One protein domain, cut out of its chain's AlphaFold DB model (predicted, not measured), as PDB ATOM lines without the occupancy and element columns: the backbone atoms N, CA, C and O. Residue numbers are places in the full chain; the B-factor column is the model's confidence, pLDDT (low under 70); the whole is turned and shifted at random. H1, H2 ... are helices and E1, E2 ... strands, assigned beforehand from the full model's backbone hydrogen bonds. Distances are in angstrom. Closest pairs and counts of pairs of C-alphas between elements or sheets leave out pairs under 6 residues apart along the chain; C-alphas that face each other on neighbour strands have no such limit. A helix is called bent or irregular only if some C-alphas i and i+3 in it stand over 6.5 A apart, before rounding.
ATOM      1  N   ASP A  14     119.050 162.429 156.650       95.75
ATOM      2  CA  ASP A  14     119.653 163.682 156.185       95.75
ATOM      3  C   ASP A  14     119.381 164.877 157.120       95.75
ATOM      4  O   ASP A  14     119.816 165.994 156.844       95.75
ATOM      5  N   THR A  15     118.692 164.655 158.246       97.50
ATOM      6  CA  THR A  15     118.476 165.666 159.293       97.50
ATOM      7  C   THR A  15     118.910 165.153 160.660       97.50
ATOM      8  O   THR A  15     118.991 163.943 160.897       97.50
ATOM      9  N   LEU A  16     119.156 166.080 161.588       96.94
ATOM     10  CA  LEU A  16     119.544 165.746 162.956       96.94
ATOM     11  C   LEU A  16     118.453 164.938 163.676       96.94
ATOM     12  O   LEU A  16     118.760 163.978 164.373       96.94
ATOM     13  N   GLU A  17     117.179 165.271 163.471       97.38
ATOM     14  CA  GLU A  17     116.044 164.556 164.061       97.38
ATOM     15  C   GLU A  17     115.979 163.117 163.554       97.38
ATOM     16  O   GLU A  17     115.806 162.187 164.343       97.38
ATOM     17  N   LYS A  18     116.174 162.915 162.244       97.06
ATOM     18  CA  LYS A  18     116.235 161.571 161.664       97.06
ATOM     19  C   LYS A  18     117.430 160.792 162.208       97.06
ATOM     20  O   LYS A  18     117.279 159.611 162.509       97.06
ATOM     21  N   LEU A  19     118.584 161.445 162.386       96.00
ATOM     22  CA  LEU A  19     119.781 160.823 162.954       96.00
ATOM     23  C   LEU A  19     119.559 160.394 164.406       96.00
ATOM     24  O   LEU A  19     119.887 159.264 164.758       96.00
ATOM     25  N   ILE A  20     118.951 161.254 165.229       96.19
ATOM     26  CA  ILE A  20     118.585 160.936 166.616       96.19
ATOM     27  C   ILE A  20     117.665 159.714 166.649       96.19
ATOM     28  O   ILE A  20     117.919 158.770 167.401       96.19
ATOM     29  N   VAL A  21     116.619 159.705 165.814       97.25
ATOM     30  CA  VAL A  21     115.651 158.602 165.780       97.25
ATOM     31  C   VAL A  21     116.303 157.302 165.321       97.25
ATOM     32  O   VAL A  21     116.121 156.276 165.975       97.25
ATOM     33  N   TRP A  22     117.086 157.344 164.242       95.88
ATOM     34  CA  TRP A  22     117.793 156.182 163.713       95.88
ATOM     35  C   TRP A  22     118.778 155.610 164.741       95.88
ATOM     36  O   TRP A  22     118.704 154.423 165.065       95.88
ATOM     37  N   ALA A  23     119.631 156.455 165.328       94.38
ATOM     38  CA  ALA A  23     120.636 156.030 166.299       94.38
ATOM     39  C   ALA A  23     119.988 155.472 167.575       94.38
ATOM     40  O   ALA A  23     120.376 154.405 168.054       94.38
ATOM     41  N   GLY A  24     118.963 156.148 168.103       95.31
ATOM     42  CA  GLY A  24     118.236 155.703 169.291       95.31
ATOM     43  C   GLY A  24     117.473 154.392 169.076       95.31
ATOM     44  O   GLY A  24     117.464 153.536 169.964       95.31
ATOM     45  N   ALA A  25     116.866 154.202 167.901       95.81
ATOM     46  CA  ALA A  25     116.165 152.971 167.544       95.81
ATOM     47  C   ALA A  25     117.130 151.792 167.351       95.81
ATOM     48  O   ALA A  25     116.893 150.717 167.910       95.81
ATOM     49  N   ALA A  26     118.236 151.995 166.625       94.62
ATOM     50  CA  ALA A  26     119.269 150.979 166.434       94.62
ATOM     51  C   ALA A  26     119.887 150.566 167.778       94.62
ATOM     52  O   ALA A  26     119.972 149.377 168.100       94.62
ATOM     53  N   PHE A  27     120.231 151.546 168.619       94.81
ATOM     54  CA  PHE A  27     120.777 151.296 169.948       94.81
ATOM     55  C   PHE A  27     119.780 150.571 170.863       94.81
ATOM     56  O   PHE A  27     120.167 149.629 171.561       94.81
ATOM     57  N   HIS A  28     118.492 150.936 170.828       95.50
ATOM     58  CA  HIS A  28     117.443 150.204 171.539       95.50
ATOM     59  C   HIS A  28     117.315 148.764 171.046       95.50
ATOM     60  O   HIS A  28     117.215 147.854 171.866       95.50
ATOM     61  N   LYS A  29     117.352 148.530 169.729       94.69
ATOM     62  CA  LYS A  29     117.236 147.179 169.173       94.69
ATOM     63  C   LYS A  29     118.365 146.270 169.663       94.69
ATOM     64  O   LYS A  29     118.088 145.132 170.040       94.69
ATOM     65  N   LEU A  30     119.586 146.797 169.720       93.69
ATOM     66  CA  LEU A  30     120.768 146.092 170.218       93.69
ATOM     67  C   LEU A  30     120.734 145.846 171.732       93.69
ATOM     68  O   LEU A  30     121.164 144.794 172.192       93.69
ATOM     69  N   ASN A  31     120.208 146.793 172.513       93.50
ATOM     70  CA  ASN A  31     120.345 146.805 173.974       93.50
ATOM     71  C   ASN A  31     119.005 146.711 174.723       93.50
ATOM     72  O   ASN A  31     118.894 147.134 175.874       93.50
ATOM     73  N   ARG A  32     117.966 146.150 174.091       91.81
ATOM     74  CA  ARG A  32     116.578 146.142 174.605       91.81
ATOM     75  C   ARG A  32     116.395 145.510 175.989       91.81
ATOM     76  O   ARG A  32     115.416 145.814 176.672       91.81
ATOM     77  N   THR A  33     117.283 144.597 176.377       93.44
ATOM     78  CA  THR A  33     117.275 143.900 177.675       93.44
ATOM     79  C   THR A  33     118.412 144.335 178.592       93.44
ATOM     80  O   THR A  33     118.447 143.905 179.741       93.44
ATOM     81  N   THR A  34     119.332 145.175 178.117       94.62
ATOM     82  CA  THR A  34     120.460 145.653 178.916       94.62
ATOM     83  C   THR A  34     119.950 146.631 179.972       94.62
ATOM     84  O   THR A  34     119.129 147.511 179.690       94.62
ATOM     85  N   THR A  35     120.416 146.468 181.208       95.25
ATOM     86  CA  THR A  35     119.999 147.295 182.343       95.25
ATOM     87  C   THR A  35     121.199 147.872 183.077       95.25
ATOM     88  O   THR A  35     122.283 147.296 183.052       95.25
ATOM     89  N   ALA A  36     120.985 149.010 183.730       94.25
ATOM     90  CA  ALA A  36     121.903 149.610 184.685       94.25
ATOM     91  C   ALA A  36     121.144 149.915 185.981       94.25
ATOM     92  O   ALA A  36     119.937 150.170 185.962       94.25
ATOM     93  N   VAL A  37     121.840 149.870 187.116       93.12
ATOM     94  CA  VAL A  37     121.268 150.257 188.411       93.12
ATOM     95  C   VAL A  37     121.345 151.776 188.520       93.12
ATOM     96  O   VAL A  37     122.416 152.329 188.738       93.12
ATOM     97  N   GLU A  38     120.214 152.448 188.328       88.81
ATOM     98  CA  GLU A  38     120.146 153.921 188.300       88.81
ATOM     99  C   GLU A  38     119.611 154.523 189.607       88.81
ATOM    100  O   GLU A  38     119.736 155.718 189.856       88.81
ATOM    101  N   GLY A  39     119.031 153.685 190.461       86.50
ATOM    102  CA  GLY A  39     118.621 154.015 191.822       86.50
ATOM    103  C   GLY A  39     118.843 152.814 192.731       86.50
ATOM    104  O   GLY A  39     119.159 151.722 192.254       86.50
ATOM    105  N   THR A  40     118.677 152.988 194.040       88.31
ATOM    106  CA  THR A  40     118.953 151.947 195.042       88.31
ATOM    107  C   THR A  40     118.235 150.636 194.705       88.31
ATOM    108  O   THR A  40     117.018 150.528 194.836       88.31
ATOM    109  N   GLY A  41     118.993 149.647 194.224       86.00
ATOM    110  CA  GLY A  41     118.486 148.321 193.858       86.00
ATOM    111  C   GLY A  41     117.500 148.280 192.684       86.00
ATOM    112  O   GLY A  41     116.887 147.239 192.471       86.00
ATOM    113  N   THR A  42     117.327 149.369 191.927       89.88
ATOM    114  CA  THR A  42     116.341 149.435 190.835       89.88
ATOM    115  C   THR A  42     117.039 149.377 189.473       89.88
ATOM    116  O   THR A  42     117.536 150.406 188.999       89.88
ATOM    117  N   PRO A  43     117.109 148.195 188.826       91.69
ATOM    118  CA  PRO A  43     117.617 148.090 187.468       91.69
ATOM    119  C   PRO A  43     116.637 148.747 186.492       91.69
ATOM    120  O   PRO A  43     115.453 148.415 186.452       91.69
ATOM    121  N   SER A  44     117.149 149.660 185.674       94.50
ATOM    122  CA  SER A  44     116.410 150.328 184.604       94.50
ATOM    123  C   SER A  44     117.013 149.972 183.253       94.50
ATOM    124  O   SER A  44     118.222 149.778 183.131       94.50
ATOM    125  N   ARG A  45     116.174 149.876 182.215       94.88
ATOM    126  CA  ARG A  45     116.659 149.665 180.842       94.88
ATOM    127  C   ARG A  45     117.474 150.869 180.396       94.88
ATOM    128  O   ARG A  45     116.973 151.994 180.456       94.88
ATOM    129  N   ILE A  46     118.670 150.604 179.880       95.69
ATOM    130  CA  ILE A  46     119.558 151.660 179.383       95.69
ATOM    131  C   ILE A  46     119.075 152.260 178.062       95.69
ATOM    132  O   ILE A  46     119.470 153.366 177.723       95.69
ATOM    133  N   ALA A  47     118.214 151.546 177.331       96.19
ATOM    134  CA  ALA A  47     117.653 151.997 176.068       96.19
ATOM    135  C   ALA A  47     116.141 151.779 176.035       96.19
ATOM    136  O   ALA A  47     115.652 150.645 176.104       96.19
ATOM    137  N   GLN A  48     115.386 152.861 175.889       96.12
ATOM    138  CA  GLN A  48     113.933 152.841 175.755       96.12
ATOM    139  C   GLN A  48     113.531 153.604 174.499       96.12
ATOM    140  O   GLN A  48     114.091 154.656 174.197       96.12
ATOM    141  N   PHE A  49     112.552 153.064 173.782       97.12
ATOM    142  CA  PHE A  49     112.027 153.627 172.548       97.12
ATOM    143  C   PHE A  49     110.529 153.336 172.487       97.12
ATOM    144  O   PHE A  49     110.117 152.193 172.694       97.12
ATOM    145  N   GLY A  50     109.720 154.351 172.206       96.31
ATOM    146  CA  GLY A  50     108.279 154.199 172.069       96.31
ATOM    147  C   GLY A  50     107.657 155.313 171.239       96.31
ATOM    148  O   GLY A  50     108.243 156.381 171.055       96.31
ATOM    149  N   ILE A  51     106.458 155.038 170.736       97.00
ATOM    150  CA  ILE A  51     105.613 156.002 170.034       97.00
ATOM    151  C   ILE A  51     104.456 156.341 170.964       97.00
ATOM    152  O   ILE A  51     103.829 155.442 171.525       97.00
ATOM    153  N   TYR A  52     104.204 157.632 171.140       96.25
ATOM    154  CA  TYR A  52     103.210 158.147 172.069       96.25
ATOM    155  C   TYR A  52     102.363 159.206 171.384       96.25
ATOM    156  O   TYR A  52     102.898 160.130 170.770       96.25
ATOM    157  N   THR A  53     101.049 159.100 171.539       96.56
ATOM    158  CA  THR A  53     100.117 160.120 171.070       96.56
ATOM    159  C   THR A  53     100.051 161.252 172.090       96.56
ATOM    160  O   THR A  53      99.775 161.038 173.270       96.56
ATOM    161  N   VAL A  54     100.314 162.476 171.638       94.69
ATOM    162  CA  VAL A  54     100.155 163.691 172.436       94.69
ATOM    163  C   VAL A  54      98.744 164.219 172.224       94.69
ATOM    164  O   VAL A  54      98.439 164.791 171.179       94.69
ATOM    165  N   GLU A  55      97.883 164.044 173.226       95.12
ATOM    166  CA  GLU A  55      96.459 164.397 173.131       95.12
ATOM    167  C   GLU A  55      96.229 165.881 172.838       95.12
ATOM    168  O   GLU A  55      95.351 166.227 172.053       95.12
ATOM    169  N   SER A  56      97.054 166.770 173.402       96.44
ATOM    170  CA  SER A  56      96.862 168.221 173.278       96.44
ATOM    171  C   SER A  56      96.917 168.735 171.838       96.44
ATOM    172  O   SER A  56      96.435 169.829 171.563       96.44
ATOM    173  N   ASN A  57      97.549 167.993 170.925       95.50
ATOM    174  CA  ASN A  57      97.625 168.345 169.509       95.50
ATOM    175  C   ASN A  57      97.331 167.163 168.568       95.50
ATOM    176  O   ASN A  57      97.523 167.300 167.363       95.50
ATOM    177  N   ASN A  58      96.880 166.027 169.111       94.81
ATOM    178  CA  ASN A  58      96.595 164.783 168.399       94.81
ATOM    179  C   ASN A  58      97.719 164.342 167.436       94.81
ATOM    180  O   ASN A  58      97.458 163.957 166.297       94.81
ATOM    181  N   THR A  59      98.980 164.444 167.878       97.31
ATOM    182  CA  THR A  59     100.149 164.010 167.088       97.31
ATOM    183  C   THR A  59     100.872 162.849 167.745       97.31
ATOM    184  O   THR A  59     101.082 162.857 168.957       97.31
ATOM    185  N   ASP A  60     101.321 161.893 166.937       97.31
ATOM    186  CA  ASP A  60     102.224 160.841 167.392       97.31
ATOM    187  C   ASP A  60     103.660 161.357 167.443       97.31
ATOM    188  O   ASP A  60     104.146 162.027 166.527       97.31
ATOM    189  N   ARG A  61     104.355 161.040 168.535       96.25
ATOM    190  CA  ARG A  61     105.746 161.424 168.758       96.25
ATOM    191  C   ARG A  61     106.576 160.220 169.158       96.25
ATOM    192  O   ARG A  61     106.142 159.381 169.945       96.25
ATOM    193  N   VAL A  62     107.803 160.176 168.655       96.69
ATOM    194  CA  VAL A  62     108.818 159.256 169.163       96.69
ATOM    195  C   VAL A  62     109.354 159.822 170.472       96.69
ATOM    196  O   VAL A  62     109.814 160.962 170.518       96.69
ATOM    197  N   ILE A  63     109.310 159.019 171.531       95.62
ATOM    198  CA  ILE A  63     109.964 159.315 172.804       95.62
ATOM    199  C   ILE A  63     110.984 158.217 173.060       95.62
ATOM    200  O   ILE A  63     110.703 157.023 172.927       95.62
ATOM    201  N   MET A  64     112.192 158.630 173.420       96.50
ATOM    202  CA  MET A  64     113.293 157.723 173.695       96.50
ATOM    203  C   MET A  64     114.127 158.196 174.872       96.50
ATOM    204  O   MET A  64     114.211 159.389 175.158       96.50
ATOM    205  N   ARG A  65     114.761 157.232 175.537       95.06
ATOM    206  CA  ARG A  65     115.675 157.456 176.652       95.06
ATOM    207  C   ARG A  65     116.893 156.570 176.470       95.06
ATOM    208  O   ARG A  65     116.738 155.359 176.326       95.06
ATOM    209  N   GLN A  66     118.073 157.179 176.526       95.25
ATOM    210  CA  GLN A  66     119.356 156.487 176.472       95.25
ATOM    211  C   GLN A  66     120.161 156.823 177.729       95.25
ATOM    212  O   GLN A  66     120.305 157.994 178.075       95.25
ATOM    213  N   SER A  67     120.649 155.797 178.416       95.25
ATOM    214  CA  SER A  67     121.485 155.887 179.611       95.25
ATOM    215  C   SER A  67     122.843 155.297 179.264       95.25
ATOM    216  O   SER A  67     122.998 154.083 179.140       95.25
ATOM    217  N   LEU A  68     123.799 156.178 178.993       94.12
ATOM    218  CA  LEU A  68     125.130 155.820 178.527       94.12
ATOM    219  C   LEU A  68     126.129 156.211 179.609       94.12
ATOM    220  O   LEU A  68     126.131 157.356 180.061       94.12
ATOM    221  N   ALA A  69     126.952 155.256 180.035       94.94
ATOM    222  CA  ALA A  69     128.007 155.535 180.996       94.94
ATOM    223  C   ALA A  69     129.041 156.477 180.369       94.94
ATOM    224  O   ALA A  69     129.406 156.321 179.201       94.94
TER     225      ALA A  69
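Overview. This is residues 14 to 69 of the 99 residues of an uncharacterized protein of Nostoc sp. MBR 210 (UniProt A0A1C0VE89). A long two-stranded hairpin, E3 and E4, is bent along its length, and the single helix H1 packs on it with residues 20 to 31. A smaller hairpin, E1 and E2, turns away at the other end from the long hairpin's tip, residues 54 to 59, which sticks out free. The 56 printed residues include one named helix and four named strands, in the order H1, E1, E2, E3, E4; each sheet is an antiparallel pair, and the class is mixed, helices and strands. The whole is loose, with a radius of gyration of the C-alphas of 13.3 A, and flat, spanning 38 by 29 by 15 A.

Arrangement. E3, residues 47 to 54, and E4, residues 59 to 66, form an antiparallel hairpin at 160 degrees, with N 50 and O 63 at 2.9 A and N 61 and O 52 at 2.8 A, within hydrogen-bond range. E3 bends by 50 degrees at residue 51. H1, residues 16 to 31, has its closest C-alphas to E3 at His 28 and Ala 47, 4.9 A apart, and to E4 at Gly 24 and Met 64, 6.9 A apart. Every O i to N i+4 pair in H1 is within hydrogen-bond range. E2, residues 42 to 45, runs on into E3 across one residue at 75 degrees. E1, residues 35 to 39, forms an antiparallel hairpin with E2 at 137 degrees; N 44 and O 36 are 2.8 A apart, within hydrogen-bond range. E1 and E4 are apart.

Along the chain. E3 measures 21.4 A from first to last C-alpha, and E4 22.7 A, ending at C-alpha 66 (119.356, 156.487, 176.472). H1 measures 21.9 A and begins at C-alpha 16 (119.544, 165.746, 162.956). E1 measures 11.7 A and E2 10.0 A.

Size, cuts and confidence. The C-alphas farthest apart, those of Asp 14 and Gly 41, are 40.7 A apart. Residues 14 to 19, of which 16 to 19 belong to H1, also stand free. The printed part has no cut, and its four links are tight. The mean pLDDT of the printed part is 94.8, and no printed residue is under 70.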